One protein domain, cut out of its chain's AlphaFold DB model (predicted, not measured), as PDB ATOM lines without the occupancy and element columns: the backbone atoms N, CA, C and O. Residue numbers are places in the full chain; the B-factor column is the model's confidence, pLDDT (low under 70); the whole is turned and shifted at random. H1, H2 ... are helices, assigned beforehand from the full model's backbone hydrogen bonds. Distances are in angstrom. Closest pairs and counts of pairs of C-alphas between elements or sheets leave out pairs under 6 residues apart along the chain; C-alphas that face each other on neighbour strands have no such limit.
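Overview. This is residues 160 to 214 of the 215 residues of the protein "Class I SAM-dependent methyltransferase" of Acidobacteria bacterium (UniProt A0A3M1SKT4). One long straight helix, H1, makes the long arm of an open L, and a shorter helix, H2, makes the other arm, turning off at the far end of H1. The two helices meet at a corner near their ends, and both arms are otherwise bare. The printed part has 55 residues, with two named helices in the order H1, H2 and no named strand; the class is all helix. It is extended, with a radius of gyration of the C-alphas of 20.1 A, and spans 58 by 29 by 6 A.

Arrangement. H1, residues 160 to 195, and H2, residues 198 to 213, are close but not clearly touching; their closest C-alphas, those of Leu 193 and Phe 201, are 7.4 A apart. Their lines are about perpendicular, at 75 degrees. Every O i to N i+4 pair is within hydrogen-bond range in H1, and 10 of 12 in H2.

Along the chain. H1 measures 51.9 A from C-alpha 160 at (-27.804, 17.232, 45.516) to C-alpha 195 at (-51.946, 59.988, 28.584). H2 measures 23.3 A and ends with C-alpha 213 at (-42.682, 70.279, 54.493).

Size, cuts and confidence. The two C-alphas farthest apart, those of Gln 161 and Asn 214, are 59.0 A apart. The printed part has no cut, and the link from H1 to H2 is tight. Residues 194 to 214 have pLDDT under 70.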
ATOM      1  N   MET A 160     -28.232  15.912  45.051       94.31
ATOM      2  CA  MET A 160     -27.804  17.232  45.516       94.31
ATOM      3  C   MET A 160     -27.253  18.089  44.369       94.31
ATOM      4  O   MET A 160     -27.707  19.214  44.181       94.31
ATOM      5  N   GLN A 161     -26.363  17.533  43.544       92.44
ATOM      6  CA  GLN A 161     -25.820  18.229  42.370       92.44
ATOM      7  C   GLN A 161     -26.900  18.561  41.329       92.44
ATOM      8  O   GLN A 161     -26.855  19.608  40.680       92.44
ATOM      9  N   GLU A 162     -27.876  17.672  41.136       92.56
ATOM     10  CA  GLU A 162     -28.993  17.920  40.225       92.56
ATOM     11  C   GLU A 162     -29.913  19.033  40.744       92.56
ATOM     12  O   GLU A 162     -30.311  19.916  39.979       92.56
ATOM     13  N   TYR A 163     -30.213  19.033  42.045       93.19
ATOM     14  CA  TYR A 163     -30.989  20.093  42.681       93.19
ATOM     15  C   TYR A 163     -30.266  21.438  42.631       93.19
ATOM     16  O   TYR A 163     -30.909  22.438  42.326       93.19
ATOM     17  N   GLU A 164     -28.948  21.479  42.838       94.81
ATOM     18  CA  GLU A 164     -28.150  22.703  42.683       94.81
ATOM     19  C   GLU A 164     -28.253  23.275  41.263       94.81
ATOM     20  O   GLU A 164     -28.520  24.467  41.095       94.81
ATOM     21  N   LYS A 165     -28.132  22.430  40.229       93.56
ATOM     22  CA  LYS A 165     -28.300  22.858  38.829       93.56
ATOM     23  C   LYS A 165     -29.703  23.402  38.557       93.56
ATOM     24  O   LYS A 165     -29.840  24.468  37.956       93.56
ATOM     25  N   LYS A 166     -30.746  22.705  39.021       93.69
ATOM     26  CA  LYS A 166     -32.141  23.160  38.876       93.69
ATOM     27  C   LYS A 166     -32.383  24.474  39.616       93.69
ATOM     28  O   LYS A 166     -33.059  25.349  39.085       93.69
ATOM     29  N   MET A 167     -31.814  24.637  40.810       95.00
ATOM     30  CA  MET A 167     -31.921  25.876  41.581       95.00
ATOM     31  C   MET A 167     -31.287  27.056  40.848       95.00
ATOM     32  O   MET A 167     -31.939  28.086  40.712       95.00
ATOM     33  N   GLN A 168     -30.089  26.889  40.285       94.75
ATOM     34  CA  GLN A 168     -29.453  27.928  39.463       94.75
ATOM     35  C   GLN A 168     -30.299  28.290  38.232       94.75
ATOM     36  O   GLN A 168     -30.435  29.463  37.877       94.75
ATOM     37  N   GLU A 169     -30.908  27.296  37.579       94.81
ATOM     38  CA  GLU A 169     -31.802  27.537  36.444       94.81
ATOM     39  C   GLU A 169     -33.061  28.316  36.860       94.81
ATOM     40  O   GLU A 169     -33.469  29.260  36.173       94.81
ATOM     41  N   TYR A 170     -33.668  27.961  37.996       93.56
ATOM     42  CA  TYR A 170     -34.829  28.670  38.528       93.56
ATOM     43  C   TYR A 170     -34.493  30.089  38.982       93.56
ATOM     44  O   TYR A 170     -35.277  30.996  38.708       93.56
ATOM     45  N   GLU A 171     -33.335  30.314  39.602       95.25
ATOM     46  CA  GLU A 171     -32.859  31.654  39.958       95.25
ATOM     47  C   GLU A 171     -32.706  32.536  38.719       95.25
ATOM     48  O   GLU A 171     -33.200  33.667  38.697       95.25
ATOM     49  N   LYS A 172     -32.107  32.006  37.646       94.62
ATOM     50  CA  LYS A 172     -31.979  32.731  36.377       94.62
ATOM     51  C   LYS A 172     -33.346  33.077  35.780       94.62
ATOM     52  O   LYS A 172     -33.586  34.232  35.424       94.62
ATOM     53  N   LYS A 173     -34.273  32.113  35.724       93.81
ATOM     54  CA  LYS A 173     -35.650  32.356  35.254       93.81
ATOM     55  C   LYS A 173     -36.366  33.395  36.117       93.81
ATOM     56  O   LYS A 173     -37.076  34.244  35.582       93.81
ATOM     57  N   MET A 174     -36.175  33.362  37.436       93.38
ATOM     58  CA  MET A 174     -36.771  34.332  38.355       93.38
ATOM     59  C   MET A 174     -36.269  35.750  38.063       93.38
ATOM     60  O   MET A 174     -37.079  36.662  37.920       93.38
ATOM     61  N   GLN A 175     -34.959  35.929  37.874       92.12
ATOM     62  CA  GLN A 175     -34.374  37.221  37.497       92.12
ATOM     63  C   GLN A 175     -34.914  37.729  36.149       92.12
ATOM     64  O   GLN A 175     -35.228  38.915  35.997       92.12
ATOM     65  N   GLU A 176     -35.079  36.840  35.167       92.38
ATOM     66  CA  GLU A 176     -35.681  37.173  33.872       92.38
ATOM     67  C   GLU A 176     -37.146  37.623  34.024       92.38
ATOM     68  O   GLU A 176     -37.537  38.661  33.468       92.38
ATOM     69  N   TYR A 177     -37.950  36.919  34.828       90.25
ATOM     70  CA  TYR A 177     -39.327  37.314  35.133       90.25
ATOM     71  C   TYR A 177     -39.399  38.651  35.871       90.25
ATOM     72  O   TYR A 177     -40.170  39.524  35.464       90.25
ATOM     73  N   GLU A 178     -38.578  38.860  36.899       91.25
ATOM     74  CA  GLU A 178     -38.508  40.127  37.630       91.25
ATOM     75  C   GLU A 178     -38.161  41.292  36.699       91.25
ATOM     76  O   GLU A 178     -38.816  42.341  36.730       91.25
ATOM     77  N   SER A 179     -37.183  41.101  35.808       88.12
ATOM     78  CA  SER A 179     -36.806  42.109  34.815       88.12
ATOM     79  C   SER A 179     -37.957  42.427  33.851       88.12
ATOM     80  O   SER A 179     -38.223  43.598  33.555       88.12
ATOM     81  N   THR A 180     -38.708  41.405  33.430       91.56
ATOM     82  CA  THR A 180     -39.863  41.531  32.533       91.56
ATOM     83  C   THR A 180     -41.016  42.265  33.212       91.56
ATOM     84  O   THR A 180     -41.574  43.208  32.641       91.56
ATOM     85  N   VAL A 181     -41.341  41.904  34.456       88.31
ATOM     86  CA  VAL A 181     -42.375  42.575  35.254       88.31
ATOM     87  C   VAL A 181     -41.991  44.032  35.483       88.31
ATOM     88  O   VAL A 181     -42.796  44.918  35.188       88.31
ATOM     89  N   LYS A 182     -40.750  44.309  35.901       85.19
ATOM     90  CA  LYS A 182     -40.242  45.673  36.107       85.19
ATOM     91  C   LYS A 182     -40.326  46.502  34.825       85.19
ATOM     92  O   LYS A 182     -40.818  47.631  34.862       85.19
ATOM     93  N   ARG A 183     -39.942  45.937  33.675       86.06
ATOM     94  CA  ARG A 183     -40.080  46.586  32.359       86.06
ATOM     95  C   ARG A 183     -41.545  46.856  32.010       86.06
ATOM     96  O   ARG A 183     -41.858  47.943  31.530       86.06
ATOM     97  N   SER A 184     -42.449  45.918  32.284       86.00
ATOM     98  CA  SER A 184     -43.885  46.086  32.024       86.00
ATOM     99  C   SER A 184     -44.520  47.173  32.904       86.00
ATOM    100  O   SER A 184     -45.307  47.982  32.409       86.00
ATOM    101  N   LEU A 185     -44.132  47.258  34.182       82.12
ATOM    102  CA  LEU A 185     -44.572  48.299  35.114       82.12
ATOM    103  C   LEU A 185     -44.042  49.673  34.701       82.12
ATOM    104  O   LEU A 185     -44.813  50.630  34.652       82.12
ATOM    105  N   LEU A 186     -42.763  49.764  34.322       74.88
ATOM    106  CA  LEU A 186     -42.174  50.990  33.777       74.88
ATOM    107  C   LEU A 186     -42.894  51.443  32.498       74.88
ATOM    108  O   LEU A 186     -43.212  52.622  32.361       74.88
ATOM    109  N   LEU A 187     -43.219  50.516  31.591       70.75
ATOM    110  CA  LEU A 187     -43.989  50.818  30.380       70.75
ATOM    111  C   LEU A 187     -45.410  51.308  30.700       70.75
ATOM    112  O   LEU A 187     -45.887  52.243  30.056       70.75
ATOM    113  N   ARG A 188     -46.088  50.719  31.696       77.19
ATOM    114  CA  ARG A 188     -47.409  51.180  32.164       77.19
ATOM    115  C   ARG A 188     -47.334  52.580  32.781       77.19
ATOM    116  O   ARG A 188     -48.138  53.434  32.414       77.19
ATOM    117  N   ALA A 189     -46.349  52.838  33.642       75.81
ATOM    118  CA  ALA A 189     -46.123  54.152  34.246       75.81
ATOM    119  C   ALA A 189     -45.816  55.222  33.184       75.81
ATOM    120  O   ALA A 189     -46.420  56.293  33.188       75.81
ATOM    121  N   TYR A 190     -44.948  54.910  32.215       71.12
ATOM    122  CA  TYR A 190     -44.643  55.794  31.089       71.12
ATOM    123  C   TYR A 190     -45.887  56.120  30.247       71.12
ATOM    124  O   TYR A 190     -46.116  57.281  29.909       71.12
ATOM    125  N   ARG A 191     -46.728  55.119  29.934       74.31
ATOM    126  CA  ARG A 191     -47.991  55.334  29.207       74.31
ATOM    127  C   ARG A 191     -48.947  56.237  29.985       74.31
ATOM    128  O   ARG A 191     -49.459  57.176  29.390       74.31
ATOM    129  N   SER A 192     -49.119  56.003  31.288       72.50
ATOM    130  CA  SER A 192     -49.972  56.823  32.163       72.50
ATOM    131  C   SER A 192     -49.522  58.290  32.207       72.50
ATOM    132  O   SER A 192     -50.340  59.187  32.007       72.50
ATOM    133  N   LEU A 193     -48.215  58.548  32.345       73.81
ATOM    134  CA  LEU A 193     -47.650  59.905  32.301       73.81
ATOM    135  C   LEU A 193     -47.864  60.598  30.946       73.81
ATOM    136  O   LEU A 193     -48.018  61.820  30.885       73.81
ATOM    137  N   LYS A 194     -47.873  59.827  29.854       67.44
ATOM    138  CA  LYS A 194     -48.090  60.342  28.499       67.44
ATOM    139  C   LYS A 194     -49.571  60.611  28.208       67.44
ATOM    140  O   LYS A 194     -49.864  61.575  27.508       67.44
ATOM    141  N   THR A 195     -50.492  59.809  28.751       67.88
ATOM    142  CA  THR A 195     -51.946  59.988  28.584       67.88
ATOM    143  C   THR A 195     -52.536  61.056  29.503       67.88
ATOM    144  O   THR A 195     -53.439  61.766  29.080       67.88
ATOM    145  N   GLU A 196     -52.028  61.219  30.730       58.75
ATOM    146  CA  GLU A 196     -52.533  62.242  31.668       58.75
ATOM    147  C   GLU A 196     -51.934  63.641  31.453       58.75
ATOM    148  O   GLU A 196     -52.324  64.597  32.128       58.75
ATOM    149  N   GLY A 197     -51.007  63.785  30.503       54.66
ATOM    150  CA  GLY A 197     -50.304  65.032  30.235       54.66
ATOM    151  C   GLY A 197     -49.363  65.421  31.383       54.66
ATOM    152  O   GLY A 197     -49.757  65.606  32.532       54.66
ATOM    153  N   PHE A 198     -48.090  65.642  31.055       55.56
ATOM    154  CA  PHE A 198     -47.014  65.998  31.995       55.56
ATOM    155  C   PHE A 198     -47.345  67.164  32.960       55.56
ATOM    156  O   PHE A 198     -46.771  67.272  34.044       55.56
ATOM    157  N   LYS A 199     -48.299  68.034  32.596       54.12
ATOM    158  CA  LYS A 199     -48.733  69.185  33.401       54.12
ATOM    159  C   LYS A 199     -49.480  68.786  34.681       54.12
ATOM    160  O   LYS A 199     -49.279  69.420  35.714       54.12
ATOM    161  N   THR A 200     -50.295  67.734  34.653       54.59
ATOM    162  CA  THR A 200     -51.192  67.376  35.769       54.59
ATOM    163  C   THR A 200     -50.446  66.656  36.899       54.59
ATOM    164  O   THR A 200     -50.712  66.887  38.083       54.59
ATOM    165  N   PHE A 201     -49.450  65.839  36.547       56.03
ATOM    166  CA  PHE A 201     -48.644  65.073  37.501       56.03
ATOM    167  C   PHE A 201     -47.627  65.953  38.250       56.03
ATOM    168  O   PHE A 201     -47.479  65.827  39.465       56.03
ATOM    169  N   SER A 202     -47.002  66.918  37.560       56.56
ATOM    170  CA  SER A 202     -46.098  67.908  38.171       56.56
ATOM    171  C   SER A 202     -46.795  68.722  39.271       56.56
ATOM    172  O   SER A 202     -46.251  68.898  40.358       56.56
ATOM    173  N   LEU A 203     -48.038  69.159  39.041       55.56
ATOM    174  CA  LEU A 203     -48.826  69.914  40.026       55.56
ATOM    175  C   LEU A 203     -49.194  69.078  41.262       55.56
ATOM    176  O   LEU A 203     -49.084  69.568  42.388       55.56
ATOM    177  N   LYS A 204     -49.581  67.808  41.082       58.56
ATOM    178  CA  LYS A 204     -49.904  66.908  42.203       58.56
ATOM    179  C   LYS A 204     -48.662  66.517  43.014       58.56
ATOM    180  O   LYS A 204     -48.727  66.511  44.242       58.56
ATOM    181  N   PHE A 205     -47.529  66.258  42.361       61.12
ATOM    182  CA  PHE A 205     -46.278  65.876  43.028       61.12
ATOM    183  C   PHE A 205     -45.627  67.051  43.780       61.12
ATOM    184  O   PHE A 205     -45.216  66.899  44.929       61.12
ATOM    185  N   ILE A 206     -45.623  68.256  43.194       59.78
ATOM    186  CA  ILE A 206     -45.147  69.479  43.867       59.78
ATOM    187  C   ILE A 206     -46.021  69.810  45.085       59.78
ATOM    188  O   ILE A 206     -45.491  70.153  46.143       59.78
ATOM    189  N   ASN A 207     -47.347  69.660  44.981       59.81
ATOM    190  CA  ASN A 207     -48.245  69.867  46.119       59.81
ATOM    191  C   ASN A 207     -48.071  68.798  47.208       59.81
ATOM    192  O   ASN A 207     -48.123  69.134  48.389       59.81
ATOM    193  N   PHE A 208     -47.796  67.542  46.846       69.25
ATOM    194  CA  PHE A 208     -47.491  66.475  47.803       69.25
ATOM    195  C   PHE A 208     -46.192  66.744  48.585       69.25
ATOM    196  O   PHE A 208     -46.176  66.618  49.810       69.25
ATOM    197  N   ILE A 209     -45.129  67.205  47.913       65.50
ATOM    198  CA  ILE A 209     -43.864  67.583  48.566       65.50
ATOM    199  C   ILE A 209     -44.031  68.830  49.447       65.50
ATOM    200  O   ILE A 209     -43.504  68.865  50.559       65.50
ATOM    201  N   LYS A 210     -44.800  69.838  49.008       61.31
ATOM    202  CA  LYS A 210     -45.089  71.031  49.828       61.31
ATOM    203  C   LYS A 210     -45.903  70.702  51.081       61.31
ATOM    204  O   LYS A 210     -45.631  71.266  52.134       61.31
ATOM    205  N   LYS A 211     -46.853  69.763  51.001       61.88
ATOM    206  CA  LYS A 211     -47.688  69.365  52.148       61.88
ATOM    207  C   LYS A 211     -46.905  68.598  53.223       61.88
ATOM    208  O   LYS A 211     -47.251  68.702  54.388       61.88
ATOM    209  N   ARG A 212     -45.834  67.881  52.851       59.97
ATOM    210  CA  ARG A 212     -44.926  67.203  53.800       59.97
ATOM    211  C   ARG A 212     -43.861  68.104  54.433       59.97
ATOM    212  O   ARG A 212     -43.258  67.689  55.409       59.97
ATOM    213  N   LYS A 213     -43.605  69.297  53.888       52.59
ATOM    214  CA  LYS A 213     -42.682  70.279  54.493       52.59
ATOM    215  C   LYS A 213     -43.348  71.206  55.518       52.59
ATOM    216  O   LYS A 213     -42.635  71.895  56.232       52.59
ATOM    217  N   ASN A 214     -44.681  71.215  55.577       51.19
ATOM    218  CA  ASN A 214     -45.482  72.045  56.486       51.19
ATOM    219  C   ASN A 214     -46.254  71.205  57.528       51.19
ATOM    220  O   ASN A 214     -47.270  71.669  58.041       51.19
TER     221      ASN A 214